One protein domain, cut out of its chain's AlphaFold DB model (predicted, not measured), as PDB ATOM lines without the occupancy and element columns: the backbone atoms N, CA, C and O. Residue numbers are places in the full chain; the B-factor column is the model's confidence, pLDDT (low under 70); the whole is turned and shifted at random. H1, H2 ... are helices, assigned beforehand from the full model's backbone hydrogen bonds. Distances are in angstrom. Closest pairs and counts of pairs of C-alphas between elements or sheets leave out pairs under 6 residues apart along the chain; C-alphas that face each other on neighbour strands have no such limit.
ATOM      1  N   ASN A  82     -60.237 -32.006 102.992       90.19
ATOM      2  CA  ASN A  82     -60.304 -32.885 104.151       90.19
ATOM      3  C   ASN A  82     -60.067 -34.337 103.776       90.19
ATOM      4  O   ASN A  82     -59.405 -35.033 104.540       90.19
ATOM      5  N   ASP A  83     -60.564 -34.784 102.628       87.81
ATOM      6  CA  ASP A  83     -60.294 -36.138 102.159       87.81
ATOM      7  C   ASP A  83     -58.826 -36.318 101.814       87.81
ATOM      8  O   ASP A  83     -58.248 -37.355 102.129       87.81
ATOM      9  N   ILE A  84     -58.209 -35.306 101.197       92.81
ATOM     10  CA  ILE A  84     -56.783 -35.350 100.881       92.81
ATOM     11  C   ILE A  84     -55.956 -35.344 102.170       92.81
ATOM     12  O   ILE A  84     -55.006 -36.114 102.297       92.81
ATOM     13  N   LEU A  85     -56.331 -34.537 103.166       95.69
ATOM     14  CA  LEU A  85     -55.668 -34.539 104.470       95.69
ATOM     15  C   LEU A  85     -55.871 -35.860 105.225       95.69
ATOM     16  O   LEU A  85     -54.925 -36.355 105.834       95.69
ATOM     17  N   LEU A  86     -57.065 -36.452 105.162       91.50
ATOM     18  CA  LEU A  86     -57.336 -37.774 105.722       91.50
ATOM     19  C   LEU A  86     -56.489 -38.835 105.015       91.50
ATOM     20  O   LEU A  86     -55.867 -39.660 105.677       91.50
ATOM     21  N   PHE A  87     -56.408 -38.778 103.683       90.94
ATOM     22  CA  PHE A  87     -55.562 -39.658 102.884       90.94
ATOM     23  C   PHE A  87     -54.096 -39.555 103.314       90.94
ATOM     24  O   PHE A  87     -53.467 -40.581 103.579       90.94
ATOM     25  N   ILE A  88     -53.560 -38.339 103.439       94.75
ATOM     26  CA  ILE A  88     -52.194 -38.096 103.919       94.75
ATOM     27  C   ILE A  88     -51.997 -38.697 105.309       94.75
ATOM     28  O   ILE A  88     -51.034 -39.428 105.530       94.75
ATOM     29  N   ASN A  89     -52.925 -38.425 106.227       94.88
ATOM     30  CA  ASN A  89     -52.860 -38.911 107.597       94.88
ATOM     31  C   ASN A  89     -52.857 -40.443 107.667       94.88
ATOM     32  O   ASN A  89     -52.018 -41.012 108.359       94.88
ATOM     33  N   SER A  90     -53.753 -41.110 106.934       90.00
ATOM     34  CA  SER A  90     -53.819 -42.574 106.894       90.00
ATOM     35  C   SER A  90     -52.547 -43.186 106.313       90.00
ATOM     36  O   SER A  90     -51.997 -44.095 106.923       90.00
ATOM     37  N   ASN A  91     -52.030 -42.659 105.194       89.94
ATOM     38  CA  ASN A  91     -50.778 -43.161 104.615       89.94
ATOM     39  C   ASN A  91     -49.605 -42.967 105.583       89.94
ATOM     40  O   ASN A  91     -48.832 -43.895 105.809       89.94
ATOM     41  N   TYR A  92     -49.496 -41.785 106.197       91.31
ATOM     42  CA  TYR A  92     -48.458 -41.526 107.189       91.31
ATOM     43  C   TYR A  92     -48.568 -42.491 108.370       91.31
ATOM     44  O   TYR A  92     -47.583 -43.116 108.747       91.31
ATOM     45  N   PHE A  93     -49.761 -42.652 108.943       88.81
ATOM     46  CA  PHE A  93     -49.988 -43.550 110.071       88.81
ATOM     47  C   PHE A  93     -49.603 -44.997 109.732       88.81
ATOM     48  O   PHE A  93     -48.833 -45.613 110.469       88.81
ATOM     49  N   ASP A  94     -50.061 -45.508 108.587       85.25
ATOM     50  CA  ASP A  94     -49.815 -46.886 108.155       85.25
ATOM     51  C   ASP A  94     -48.320 -47.171 107.927       85.25
ATOM     52  O   ASP A  94     -47.826 -48.229 108.325       85.25
ATOM     53  N   HIS A  95     -47.584 -46.227 107.330       85.31
ATOM     54  CA  HIS A  95     -46.184 -46.422 106.932       85.31
ATOM     55  C   HIS A  95     -45.149 -45.935 107.950       85.31
ATOM     56  O   HIS A  95     -44.004 -46.387 107.919       85.31
ATOM     57  N   ALA A  96     -45.520 -45.022 108.847       82.62
ATOM     58  CA  ALA A  96     -44.619 -44.477 109.856       82.62
ATOM     59  C   ALA A  96     -44.811 -45.115 111.237       82.62
ATOM     60  O   ALA A  96     -43.846 -45.178 111.998       82.62
ATOM     61  N   LEU A  97     -46.035 -45.543 111.574       79.81
ATOM     62  CA  LEU A  97     -46.425 -45.936 112.936       79.81
ATOM     63  C   LEU A  97     -47.139 -47.296 113.004       79.81
ATOM     64  O   LEU A  97     -47.310 -47.843 114.092       79.81
ATOM     65  N   GLY A  98     -47.555 -47.848 111.862       69.00
ATOM     66  CA  GLY A  98     -48.249 -49.126 111.782       69.00
ATOM     67  C   GLY A  98     -47.383 -50.319 112.200       69.00
ATOM     68  O   GLY A  98     -46.161 -50.329 112.057       69.00
ATOM     69  N   SER A  99     -48.038 -51.385 112.668       61.31
ATOM     70  CA  SER A  99     -47.395 -52.598 113.202       61.31
ATOM     71  C   SER A  99     -46.477 -53.332 112.210       61.31
ATOM     72  O   SER A  99     -45.675 -54.163 112.622       61.31
ATOM     73  N   ASN A 100     -46.595 -53.027 110.913       58.16
ATOM     74  CA  ASN A 100     -45.760 -53.532 109.826       58.16
ATOM     75  C   ASN A 100     -45.141 -52.359 109.046       58.16
ATOM     76  O   ASN A 100     -45.326 -52.280 107.836       58.16
ATOM     77  N   ALA A 101     -44.394 -51.471 109.707       64.69
ATOM     78  CA  ALA A 101     -43.644 -50.383 109.065       64.69
ATOM     79  C   ALA A 101     -42.156 -50.730 108.770       64.69
ATOM     80  O   ALA A 101     -41.268 -50.045 109.276       64.69
ATOM     81  N   PRO A 102     -41.800 -51.778 107.985       54.47
ATOM     82  CA  PRO A 102     -40.401 -52.069 107.679       54.47
ATOM     83  C   PRO A 102     -39.833 -51.194 106.548       54.47
ATOM     84  O   PRO A 102     -38.624 -51.216 106.337       54.47
ATOM     85  N   TYR A 103     -40.667 -50.431 105.825       61.09
ATOM     86  CA  TYR A 103     -40.239 -49.549 104.736       61.09
ATOM     87  C   TYR A 103     -41.001 -48.224 104.758       61.09
ATOM     88  O   TYR A 103     -42.230 -48.204 104.735       61.09
ATOM     89  N   THR A 104     -40.251 -47.121 104.753       71.69
ATOM     90  CA  THR A 104     -40.792 -45.783 104.509       71.69
ATOM     91  C   THR A 104     -41.200 -45.679 103.041       71.69
ATOM     92  O   THR A 104     -40.360 -45.842 102.157       71.69
ATOM     93  N   ASP A 105     -42.483 -45.437 102.773       88.56
ATOM     94  CA  ASP A 105     -42.962 -45.171 101.419       88.56
ATOM     95  C   ASP A 105     -42.533 -43.766 100.944       88.56
ATOM     96  O   ASP A 105     -42.059 -42.941 101.734       88.56
ATOM     97  N   LYS A 106     -42.691 -43.481  99.643       91.31
ATOM     98  CA  LYS A 106     -42.240 -42.209  99.056       91.31
ATOM     99  C   LYS A 106     -42.907 -41.002  99.731       91.31
ATOM    100  O   LYS A 106     -42.213 -40.029 100.023       91.31
ATOM    101  N   LEU A 107     -44.210 -41.059 100.017       93.50
ATOM    102  CA  LEU A 107     -44.918 -39.942 100.640       93.50
ATOM    103  C   LEU A 107     -44.420 -39.708 102.066       93.50
ATOM    104  O   LEU A 107     -44.100 -38.571 102.414       93.50
ATOM    105  N   THR A 108     -44.296 -40.757 102.886       93.12
ATOM    106  CA  THR A 108     -43.778 -40.606 104.257       93.12
ATOM    107  C   THR A 108     -42.345 -40.078 104.262       93.12
ATOM    108  O   THR A 108     -42.008 -39.230 105.092       93.12
ATOM    109  N   PHE A 109     -41.501 -40.530 103.331       93.06
ATOM    110  CA  PHE A 109     -40.135 -40.027 103.194       93.06
ATOM    111  C   PHE A 109     -40.124 -38.523 102.890       93.06
ATOM    112  O   PHE A 109     -39.458 -37.758 103.597       93.06
ATOM    113  N   GLU A 110     -40.899 -38.089 101.895       95.88
ATOM    114  CA  GLU A 110     -40.977 -36.680 101.506       95.88
ATOM    115  C   GLU A 110     -41.590 -35.804 102.603       95.88
ATOM    116  O   GLU A 110     -41.063 -34.729 102.889       95.88
ATOM    117  N   LEU A 111     -42.629 -36.283 103.294       96.12
ATOM    118  CA  LEU A 111     -43.204 -35.602 104.456       96.12
ATOM    119  C   LEU A 111     -42.156 -35.394 105.545       96.12
ATOM    120  O   LEU A 111     -41.924 -34.265 105.967       96.12
ATOM    121  N   ARG A 112     -41.473 -36.456 105.981       94.69
ATOM    122  CA  ARG A 112     -40.458 -36.341 107.038       94.69
ATOM    123  C   ARG A 112     -39.349 -35.366 106.639       94.69
ATOM    124  O   ARG A 112     -38.972 -34.516 107.442       94.69
ATOM    125  N   LYS A 113     -38.874 -35.423 105.392       94.75
ATOM    126  CA  LYS A 113     -37.858 -34.489 104.884       94.75
ATOM    127  C   LYS A 113     -38.357 -33.048 104.834       94.75
ATOM    128  O   LYS A 113     -37.627 -32.136 105.222       94.75
ATOM    129  N   TYR A 114     -39.590 -32.830 104.396       97.12
ATOM    130  CA  TYR A 114     -40.191 -31.504 104.371       97.12
ATOM    131  C   TYR A 114     -40.328 -30.919 105.780       97.12
ATOM    132  O   TYR A 114     -39.883 -29.799 106.012       97.12
ATOM    133  N   PHE A 115     -40.857 -31.687 106.737       96.81
ATOM    134  CA  PHE A 115     -41.036 -31.250 108.126       96.81
ATOM    135  C   PHE A 115     -39.703 -30.945 108.816       96.81
ATOM    136  O   PHE A 115     -39.595 -29.921 109.492       96.81
ATOM    137  N   GLU A 116     -38.681 -31.773 108.582       94.81
ATOM    138  CA  GLU A 116     -37.300 -31.503 109.002       94.81
ATOM    139  C   GLU A 116     -36.811 -30.157 108.438       94.81
ATOM    140  O   GLU A 116     -36.330 -29.312 109.190       94.81
ATOM    141  N   THR A 117     -37.031 -29.916 107.142       93.62
ATOM    142  CA  THR A 117     -36.619 -28.683 106.447       93.62
ATOM    143  C   THR A 117     -37.284 -27.429 107.024       93.62
ATOM    144  O   THR A 117     -36.628 -26.405 107.194       93.62
ATOM    145  N   ILE A 118     -38.580 -27.488 107.347       94.62
ATOM    146  CA  ILE A 118     -39.316 -26.342 107.913       94.62
ATOM    147  C   ILE A 118     -39.251 -26.263 109.446       94.62
ATOM    148  O   ILE A 118     -39.937 -25.430 110.045       94.62
ATOM    149  N   GLY A 119     -38.466 -27.131 110.096       94.94
ATOM    150  CA  GLY A 119     -38.319 -27.161 111.552       94.94
ATOM    151  C   GLY A 119     -39.626 -27.464 112.292       94.94
ATOM    152  O   GLY A 119     -39.849 -26.956 113.395       94.94
ATOM    153  N   LYS A 120     -40.527 -28.240 111.681       96.00
ATOM    154  CA  LYS A 120     -41.799 -28.631 112.297       96.00
ATOM    155  C   LYS A 120     -41.679 -30.007 112.959       96.00
ATOM    156  O   LYS A 120     -41.049 -30.904 112.401       96.00
ATOM    157  N   PRO A 121     -42.284 -30.187 114.146       95.81
ATOM    158  CA  PRO A 121     -42.314 -31.483 114.824       95.81
ATOM    159  C   PRO A 121     -43.066 -32.512 113.979       95.81
ATOM    160  O   PRO A 121     -43.957 -32.129 113.236       95.81
ATOM    161  N   MET A 122     -42.732 -33.797 114.106       95.62
ATOM    162  CA  MET A 122     -43.443 -34.877 113.406       95.62
ATOM    163  C   MET A 122     -44.807 -35.156 114.065       95.62
ATOM    164  O   MET A 122     -44.933 -34.943 115.277       95.62
ATOM    165  N   PRO A 123     -45.814 -35.679 113.335       95.19
ATOM    166  CA  PRO A 123     -47.138 -35.980 113.892       95.19
ATOM    167  C   PRO A 123     -47.106 -36.820 115.181       95.19
ATOM    168  O   PRO A 123     -47.765 -36.471 116.158       95.19
ATOM    169  N   GLU A 124     -46.272 -37.860 115.244       94.06
ATOM    170  CA  GLU A 124     -46.130 -38.752 116.409       94.06
ATOM    171  C   GLU A 124     -45.504 -38.091 117.642       94.06
ATOM    172  O   GLU A 124     -45.548 -38.641 118.737       94.06
ATOM    173  N   THR A 125     -44.915 -36.906 117.485       95.31
ATOM    174  CA  THR A 125     -44.404 -36.117 118.617       95.31
ATOM    175  C   THR A 125     -45.456 -35.157 119.178       95.31
ATOM    176  O   THR A 125     -45.226 -34.525 120.208       95.31
ATOM    177  N   LYS A 126     -46.596 -35.019 118.490       96.44
ATOM    178  CA  LYS A 126     -47.676 -34.069 118.792       96.44
ATOM    179  C   LYS A 126     -48.959 -34.744 119.267       96.44
ATOM    180  O   LYS A 126     -49.674 -34.128 120.049       96.44
ATOM    181  N   PHE A 127     -49.238 -35.951 118.783       96.62
ATOM    182  CA  PHE A 127     -50.532 -36.616 118.928       96.62
ATOM    183  C   PHE A 127     -50.377 -38.061 119.391       96.62
ATOM    184  O   PHE A 127     -49.364 -38.706 119.100       96.62
ATOM    185  N   THR A 128     -51.393 -38.588 120.073       95.25
ATOM    186  CA  THR A 128     -51.457 -40.018 120.395       95.25
ATOM    187  C   THR A 128     -51.808 -40.854 119.161       95.25
ATOM    188  O   THR A 128     -52.269 -40.347 118.133       95.25
ATOM    189  N   ILE A 129     -51.613 -42.172 119.264       91.19
ATOM    190  CA  ILE A 129     -51.995 -43.127 118.213       91.19
ATOM    191  C   ILE A 129     -53.502 -43.046 117.945       91.19
ATOM    192  O   ILE A 129     -53.915 -43.069 116.790       91.19
ATOM    193  N   GLU A 130     -54.319 -42.923 118.990       91.50
ATOM    194  CA  GLU A 130     -55.777 -42.839 118.887       91.50
ATOM    195  C   GLU A 130     -56.226 -41.550 118.194       91.50
ATOM    196  O   GLU A 130     -57.145 -41.587 117.378       91.50
ATOM    197  N   GLU A 131     -55.568 -40.424 118.476       93.94
ATOM    198  CA  GLU A 131     -55.866 -39.143 117.828       93.94
ATOM    199  C   GLU A 131     -55.523 -39.173 116.335       93.94
ATOM    200  O   GLU A 131     -56.332 -38.750 115.504       93.94
ATOM    201  N   LEU A 132     -54.353 -39.723 115.982       91.88
ATOM    202  CA  LEU A 132     -53.929 -39.892 114.589       91.88
ATOM    203  C   LEU A 132     -54.834 -40.874 113.845       91.88
ATOM    204  O   LEU A 132     -55.327 -40.546 112.768       91.88
ATOM    205  N   ALA A 133     -55.106 -42.046 114.421       88.00
ATOM    206  CA  ALA A 133     -55.992 -43.044 113.823       88.00
ATOM    207  C   ALA A 133     -57.429 -42.522 113.673       88.00
ATOM    208  O   ALA A 133     -58.112 -42.845 112.701       88.00
ATOM    209  N   GLY A 134     -57.884 -41.699 114.623       86.00
ATOM    210  CA  GLY A 134     -59.204 -41.074 114.615       86.00
ATOM    211  C   GLY A 134     -59.322 -39.836 113.726       86.00
ATOM    212  O   GLY A 134     -60.442 -39.374 113.522       86.00
ATOM    213  N   PHE A 135     -58.207 -39.299 113.210       92.94
ATOM    214  CA  PHE A 135     -58.155 -38.046 112.446       92.94
ATOM    215  C   PHE A 135     -58.961 -36.922 113.125       92.94
ATOM    216  O   PHE A 135     -59.877 -36.339 112.542       92.94
ATOM    217  N   THR A 136     -58.643 -36.657 114.396       94.44
ATOM    218  CA  THR A 136     -59.341 -35.649 115.214       94.44
ATOM    219  C   THR A 136     -59.236 -34.243 114.615       94.44
ATOM    220  O   THR A 136     -58.391 -33.965 113.759       94.44
ATOM    221  N   ASP A 137     -60.069 -33.315 115.095       95.00
ATOM    222  CA  ASP A 137     -60.043 -31.922 114.628       95.00
ATOM    223  C   ASP A 137     -58.667 -31.258 114.808       95.00
ATOM    224  O   ASP A 137     -58.240 -30.491 113.940       95.00
ATOM    225  N   ASP A 138     -57.933 -31.599 115.871       97.62
ATOM    226  CA  ASP A 138     -56.577 -31.092 116.103       97.62
ATOM    227  C   ASP A 138     -55.558 -31.664 115.106       97.62
ATOM    228  O   ASP A 138     -54.737 -30.916 114.566       97.62
ATOM    229  N   VAL A 139     -55.651 -32.957 114.774       97.00
ATOM    230  CA  VAL A 139     -54.823 -33.589 113.730       97.00
ATOM    231  C   VAL A 139     -55.120 -32.966 112.364       97.00
ATOM    232  O   VAL A 139     -54.209 -32.586 111.622       97.00
ATOM    233  N   LYS A 140     -56.402 -32.780 112.043       96.31
ATOM    234  CA  LYS A 140     -56.858 -32.126 110.812       96.31
ATOM    235  C   LYS A 140     -56.352 -30.687 110.712       96.31
ATOM    236  O   LYS A 140     -55.887 -30.264 109.650       96.31
ATOM    237  N   LYS A 141     -56.422 -29.929 111.810       97.69
ATOM    238  CA  LYS A 141     -55.897 -28.561 111.899       97.69
ATOM    239  C   LYS A 141     -54.390 -28.540 111.673       97.69
ATOM    240  O   LYS A 141     -53.927 -27.761 110.846       97.69
ATOM    241  N   TYR A 142     -53.650 -29.430 112.323       98.12
ATOM    242  CA  TYR A 142     -52.208 -29.555 112.142       98.12
ATOM    243  C   TYR A 142     -51.825 -29.851 110.689       98.12
ATOM    244  O   TYR A 142     -50.946 -29.190 110.132       98.12
ATOM    245  N   TRP A 143     -52.501 -30.797 110.035       97.94
ATOM    246  CA  TRP A 143     -52.214 -31.091 108.635       97.94
ATOM    247  C   TRP A 143     -52.530 -29.902 107.728       97.94
ATOM    248  O   TRP A 143     -51.721 -29.562 106.868       97.94
ATOM    249  N   ARG A 144     -53.646 -29.202 107.959       97.25
ATOM    250  CA  ARG A 144     -53.985 -27.993 107.197       97.25
ATOM    251  C   ARG A 144     -52.974 -26.865 107.405       97.25
ATOM    252  O   ARG A 144     -52.641 -26.166 106.454       97.25
ATOM    253  N   GLU A 145     -52.475 -26.681 108.622       97.44
ATOM    254  CA  GLU A 145     -51.466 -25.662 108.929       97.44
ATOM    255  C   GLU A 145     -50.142 -25.918 108.197       97.44
ATOM    256  O   GLU A 145     -49.532 -24.972 107.702       97.44
ATOM    257  N   ASN A 146     -49.710 -27.179 108.098       97.81
ATOM    258  CA  ASN A 146     -48.406 -27.526 107.522       97.81
ATOM    259  C   ASN A 146     -48.458 -27.854 106.019       97.81
ATOM    260  O   ASN A 146     -47.492 -27.599 105.308       97.81
ATOM    261  N   LEU A 147     -49.574 -28.390 105.520       98.06
ATOM    262  CA  LEU A 147     -49.737 -28.841 104.130       98.06
ATOM    263  C   LEU A 147     -50.812 -28.072 103.356       98.06
ATOM    264  O   LEU A 147     -51.042 -28.341 102.181       98.06
ATOM    265  N   GLY A 148     -51.444 -27.063 103.961       96.62
ATOM    266  CA  GLY A 148     -52.491 -26.274 103.306       96.62
ATOM    267  C   GLY A 148     -52.025 -25.491 102.075       96.62
ATOM    268  O   GLY A 148     -52.858 -24.958 101.348       96.62
ATOM    269  N   PHE A 149     -50.715 -25.406 101.820       97.06
ATOM    270  CA  PHE A 149     -50.184 -24.839 100.581       97.06
ATOM    271  C   PHE A 149     -50.585 -25.670  99.349       97.06
ATOM    272  O   PHE A 149     -50.813 -25.088  98.292       97.06
ATOM    273  N   ILE A 150     -50.751 -26.992  99.492       96.62
ATOM    274  CA  ILE A 150     -51.122 -27.912  98.401       96.62
ATOM    275  C   ILE A 150     -52.462 -27.502  97.774       96.62
ATOM    276  O   ILE A 150     -52.650 -27.596  96.566       96.62
ATOM    277  N   PHE A 151     -53.376 -26.973  98.588       94.56
ATOM    278  CA  PHE A 151     -54.711 -26.540  98.160       94.56
ATOM    279  C   PHE A 151     -54.767 -25.073  97.708       94.56
ATOM    280  O   PHE A 151     -55.824 -24.568  97.329       94.56
ATOM    281  N   LYS A 152     -53.636 -24.360  97.758       94.25
ATOM    282  CA  LYS A 152     -53.527 -22.937  97.400       94.25
ATOM    283  C   LYS A 152     -52.649 -22.706  96.176       94.25
ATOM    284  O   LYS A 152     -52.873 -21.734  95.461       94.25
ATOM    285  N   GLU A 153     -51.660 -23.564  95.957       94.12
ATOM    286  CA  GLU A 153     -50.661 -23.426  94.899       94.12
ATOM    287  C   GLU A 153     -51.041 -24.275  93.673       94.12
ATOM    288  O   GLU A 153     -51.372 -25.456  93.784       94.12
ATOM    289  N   GLU A 154     -51.003 -23.660  92.490       92.62
ATOM    290  CA  GLU A 154     -51.152 -24.372  91.216       92.62
ATOM    291  C   GLU A 154     -49.828 -25.055  90.817       92.62
ATOM    292  O   GLU A 154     -48.759 -24.535  91.149       92.62
ATOM    293  N   PRO A 155     -49.875 -26.192  90.095       93.81
ATOM    294  CA  PRO A 155     -51.077 -26.835  89.548       93.81
ATOM    295  C   PRO A 155     -51.779 -27.804  90.524       93.81
ATOM    296  O   PRO A 155     -52.811 -28.387  90.203       93.81
ATOM    297  N   TYR A 156     -51.235 -28.005  91.726       94.25
ATOM    298  CA  TYR A 156     -51.686 -29.055  92.649       94.25
ATOM    299  C   TYR A 156     -53.122 -28.879  93.123       94.25
ATOM    300  O   TYR A 156     -53.878 -29.853  93.179       94.25
ATOM    301  N   LYS A 157     -53.518 -27.635  93.402       91.00
ATOM    302  CA  LYS A 157     -54.897 -27.299  93.746       91.00
ATOM    303  C   LYS A 157     -55.873 -27.802  92.683       91.00
ATOM    304  O   LYS A 157     -56.845 -28.476  93.023       91.00
ATOM    305  N   SER A 158     -55.634 -27.466  91.413       86.69
ATOM    306  CA  SER A 158     -56.538 -27.857  90.332       86.69
ATOM    307  C   SER A 158     -56.530 -29.362  90.089       86.69
ATOM    308  O   SER A 158     -57.600 -29.936  89.891       86.69
ATOM    309  N   TYR A 159     -55.371 -30.015  90.181       89.88
ATOM    310  CA  TYR A 159     -55.272 -31.464  90.018       89.88
ATOM    311  C   TYR A 159     -56.065 -32.228  91.080       89.88
ATOM    312  O   TYR A 159     -56.823 -33.128  90.725       89.88
ATOM    313  N   LEU A 160     -55.950 -31.842  92.355       87.06
ATOM    314  CA  LEU A 160     -56.566 -32.569  93.472       87.06
ATOM    315  C   LEU A 160     -58.070 -32.327  93.623       87.06
ATOM    316  O   LEU A 160     -58.794 -33.256  93.970       87.06
ATOM    317  N   LEU A 161     -58.545 -31.099  93.392       81.19
ATOM    318  CA  LEU A 161     -59.913 -30.711  93.766       81.19
ATOM    319  C   LEU A 161     -60.932 -30.798  92.619       81.19
ATOM    320  O   LEU A 161     -62.135 -30.709  92.866       81.19
ATOM    321  N   ASN A 162     -60.480 -30.984  91.375       66.50
ATOM    322  CA  ASN A 162     -61.348 -30.911  90.192       66.50
ATOM    323  C   ASN A 162     -61.451 -32.219  89.390       66.50
ATOM    324  O   ASN A 162     -62.015 -32.200  88.296       66.50
ATOM    325  N   SER A 163     -60.934 -33.336  89.909       62.25
ATOM    326  CA  SER A 163     -60.791 -34.578  89.137       62.25
ATOM    327  C   SER A 163     -61.247 -35.814  89.911       62.25
ATOM    328  O   SER A 163     -61.133 -35.866  91.137       62.25
ATOM    329  N   ASP A 164     -61.731 -36.816  89.175       71.75
ATOM    330  CA  ASP A 164     -61.880 -38.188  89.668       71.75
ATOM    331  C   ASP A 164     -60.492 -38.834  89.681       71.75
ATOM    332  O   ASP A 164     -59.927 -39.122  88.625       71.75
ATOM    333  N   LEU A 165     -59.900 -38.946  90.871       76.38
ATOM    334  CA  LEU A 165     -58.540 -39.446  91.055       76.38
ATOM    335  C   LEU A 165     -58.536 -40.808  91.746       76.38
ATOM    336  O   LEU A 165     -59.155 -41.028  92.796       76.38
ATOM    337  N   SER A 166     -57.722 -41.715  91.221       78.69
ATOM    338  CA  SER A 166     -57.316 -42.911  91.943       78.69
ATOM    339  C   SER A 166     -56.429 -42.553  93.142       78.69
ATOM    340  O   SER A 166     -55.743 -41.530  93.176       78.69
ATOM    341  N   LYS A 167     -56.362 -43.459  94.123       79.19
ATOM    342  CA  LYS A 167     -55.456 -43.318  95.277       79.19
ATOM    343  C   LYS A 167     -53.992 -43.133  94.861       79.19
ATOM    344  O   LYS A 167     -53.266 -42.393  95.514       79.19
ATOM    345  N   THR A 168     -53.568 -43.791  93.783       80.56
ATOM    346  CA  THR A 168     -52.206 -43.677  93.247       80.56
ATOM    347  C   THR A 168     -51.946 -42.290  92.665       80.56
ATOM    348  O   THR A 168     -50.870 -41.738  92.868       80.56
ATOM    349  N   GLU A 169     -52.920 -41.699  91.975       87.31
ATOM    350  CA  GLU A 169     -52.787 -40.339  91.444       87.31
ATOM    351  C   GLU A 169     -52.724 -39.311  92.569       87.31
ATOM    352  O   GLU A 169     -51.831 -38.469  92.556       87.31
ATOM    353  N   ILE A 170     -53.584 -39.430  93.588       89.69
ATOM    354  CA  ILE A 170     -53.513 -38.572  94.781       89.69
ATOM    355  C   ILE A 170     -52.138 -38.683  95.435       89.69
ATOM    356  O   ILE A 170     -51.511 -37.664  95.711       89.69
ATOM    357  N   LEU A 171     -51.650 -39.912  95.644       89.88
ATOM    358  CA  LEU A 171     -50.333 -40.163  96.223       89.88
ATOM    359  C   LEU A 171     -49.236 -39.443  95.435       89.88
ATOM    360  O   LEU A 171     -48.422 -38.735  96.026       89.88
ATOM    361  N   ASN A 172     -49.237 -39.588  94.109       92.50
ATOM    362  CA  ASN A 172     -48.250 -38.964  93.235       92.50
ATOM    363  C   ASN A 172     -48.327 -37.435  93.291       92.50
ATOM    364  O   ASN A 172     -47.300 -36.792  93.489       92.50
ATOM    365  N   ILE A 173     -49.528 -36.861  93.173       95.62
ATOM    366  CA  ILE A 173     -49.735 -35.406  93.152       95.62
ATOM    367  C   ILE A 173     -49.340 -34.779  94.493       95.62
ATOM    368  O   ILE A 173     -48.632 -33.776  94.520       95.62
ATOM    369  N   VAL A 174     -49.757 -35.374  95.614       96.69
ATOM    370  CA  VAL A 174     -49.409 -34.886  96.956       96.69
ATOM    371  C   VAL A 174     -47.905 -34.986  97.198       96.69
ATOM    372  O   VAL A 174     -47.301 -34.039  97.701       96.69
ATOM    373  N   THR A 175     -47.294 -36.115  96.832       97.06
ATOM    374  CA  THR A 175     -45.849 -36.310  96.997       97.06
ATOM    375  C   THR A 175     -45.065 -35.283  96.184       97.06
ATOM    376  O   THR A 175     -44.147 -34.665  96.717       97.06
ATOM    377  N   ASP A 176     -45.459 -35.054  94.930       96.88
ATOM    378  CA  ASP A 176     -44.834 -34.063  94.050       96.88
ATOM    379  C   ASP A 176     -44.995 -32.630  94.580       96.88
ATOM    380  O   ASP A 176     -44.039 -31.853  94.574       96.88
ATOM    381  N   ALA A 177     -46.166 -32.291  95.135       97.75
ATOM    382  CA  ALA A 177     -46.400 -30.991  95.759       97.75
ATOM    383  C   ALA A 177     -45.456 -30.737  96.944       97.75
ATOM    384  O   ALA A 177     -44.910 -29.640  97.091       97.75
ATOM    385  N   ILE A 178     -45.244 -31.752  97.785       97.88
ATOM    386  CA  ILE A 178     -44.344 -31.677  98.943       97.88
ATOM    387  C   ILE A 178     -42.885 -31.579  98.491       97.88
ATOM    388  O   ILE A 178     -42.156 -30.709  98.973       97.88
ATOM    389  N   GLU A 179     -42.473 -32.428  97.548       96.25
ATOM    390  CA  GLU A 179     -41.123 -32.442  96.977       96.25
ATOM    391  C   GLU A 179     -40.787 -31.077  96.351       96.25
ATOM    392  O   GLU A 179     -39.778 -30.459  96.702       96.25
ATOM    393  N   THR A 180     -41.687 -30.536  95.530       95.44
ATOM    394  CA  THR A 180     -41.536 -29.224  94.885       95.44
ATOM    395  C   THR A 180     -41.496 -28.086  95.898       95.44
ATOM    396  O   THR A 180     -40.644 -27.197  95.810       95.44
ATOM    397  N   LYS A 181     -42.380 -28.103  96.907       96.75
ATOM    398  CA  LYS A 181     -42.374 -27.074  97.954       96.75
ATOM    399  C   LYS A 181     -41.061 -27.078  98.721       96.75
ATOM    400  O   LYS A 181     -40.517 -26.002  98.959       96.75
ATOM    401  N   LYS A 182     -40.564 -28.267  99.080       95.19
ATOM    402  CA  LYS A 182     -39.270 -28.470  99.741       95.19
ATOM    403  C   LYS A 182     -38.136 -27.880  98.900       95.19
ATOM    404  O   LYS A 182     -37.406 -27.042  99.411       95.19
ATOM    405  N   LEU A 183     -38.042 -28.238  97.616       93.06
ATOM    406  CA  LEU A 183     -37.001 -27.716  96.721       93.06
ATOM    407  C   LEU A 183     -37.028 -26.185  96.643       93.06
ATOM    408  O   LEU A 183     -35.990 -25.547  96.803       93.06
ATOM    409  N   ARG A 184     -38.220 -25.590  96.504       93.50
ATOM    410  CA  ARG A 184     -38.395 -24.134  96.430       93.50
ATOM    411  C   ARG A 184     -37.956 -23.407  97.702       93.50
ATOM    412  O   ARG A 184     -37.386 -22.324  97.611       93.50
ATOM    413  N   ILE A 185     -38.245 -23.948  98.887       93.50
ATOM    414  CA  ILE A 185     -37.835 -23.304 100.150       93.50
ATOM    415  C   ILE A 185     -36.343 -23.486 100.447       93.50
ATOM    416  O   ILE A 185     -35.783 -22.693 101.198       93.50
ATOM    417  N   THR A 186     -35.707 -24.503  99.860       92.75
ATOM    418  CA  THR A 186     -34.262 -24.754  99.967       92.75
ATOM    419  C   THR A 186     -33.461 -24.207  98.785       92.75
ATOM    420  O   THR A 186     -32.267 -24.478  98.700       92.75
ATOM    421  N   GLU A 187     -34.093 -23.480  97.859       94.62
ATOM    422  CA  GLU A 187     -33.432 -22.962  96.660       94.62
ATOM    423  C   GLU A 187     -32.274 -22.027  97.040       94.62
ATOM    424  O   GLU A 187     -32.422 -21.100  97.842       94.62
TER     425      GLU A 187
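This is residues 82 to 187 of the 265 residues of the protein "Helix-turn-helix domain-containing protein" of Lactobacillus johnsonii (UniProt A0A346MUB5). A rounded cluster of six helices, in which H1 lies near the middle and runs crosswise to H2 and H6 near their first residues, while H2 and H6 run side by side. Short H5 folds back along H6 as a helical hairpin, and H3 and H4 pack on H1, H4 crossing it. The printed part has 106 residues with six named helices, H1 to H6 in order, and no named strand; the class is all helix. It is compact, with a radius of gyration of the C-alphas of 13.2 A and spans of 34 by 33 by 28 A.

H1, residues 82 to 96, is the hub. With residues 91 to 96 alone it touches H2, residues 106 to 117, about perpendicular at 86 degrees; the closest C-alphas, of Tyr 92 and Thr 108, are 5.6 A apart. H3, residues 129 to 134, touches H1 at a shallow tilt of 29 degrees, opposite ways, with C-alphas 93 and 132 closest at 7.0 A. H4, residues 137 to 147, touches H1 about perpendicular at 90 degrees, with C-alphas 85 and 143 closest at 6.4 A. H5, residues 156 to 161, and H6, residues 167 to 185, form a hairpin at a shallow tilt of 29 degrees; C-alphas 156 and 177 are closest at 6.4 A. H6 touches H2, the same way at 24 degrees, with C-alphas 107 and 175 closest at 5.2 A. H3 and H6 are apart. In all six helices every O i to N i+4 pair is within hydrogen-bond range.

H1 begins at C-alpha 82 (-60.304, -32.885, 104.151) and is 20.3 A long. H2 measures 16.4 A and H4 15.0 A. H6, 27.1 A, ends at C-alpha 185 (-37.835, -23.304, 100.150).

The C-alphas of Glu 130 and Glu 187, the two farthest apart, are 37.3 A apart. The printed part has no cut. The link from H2 to H3, 11 residues, is long. The pLDDT is under 70 at residues 98 to 103 and 162 to 163.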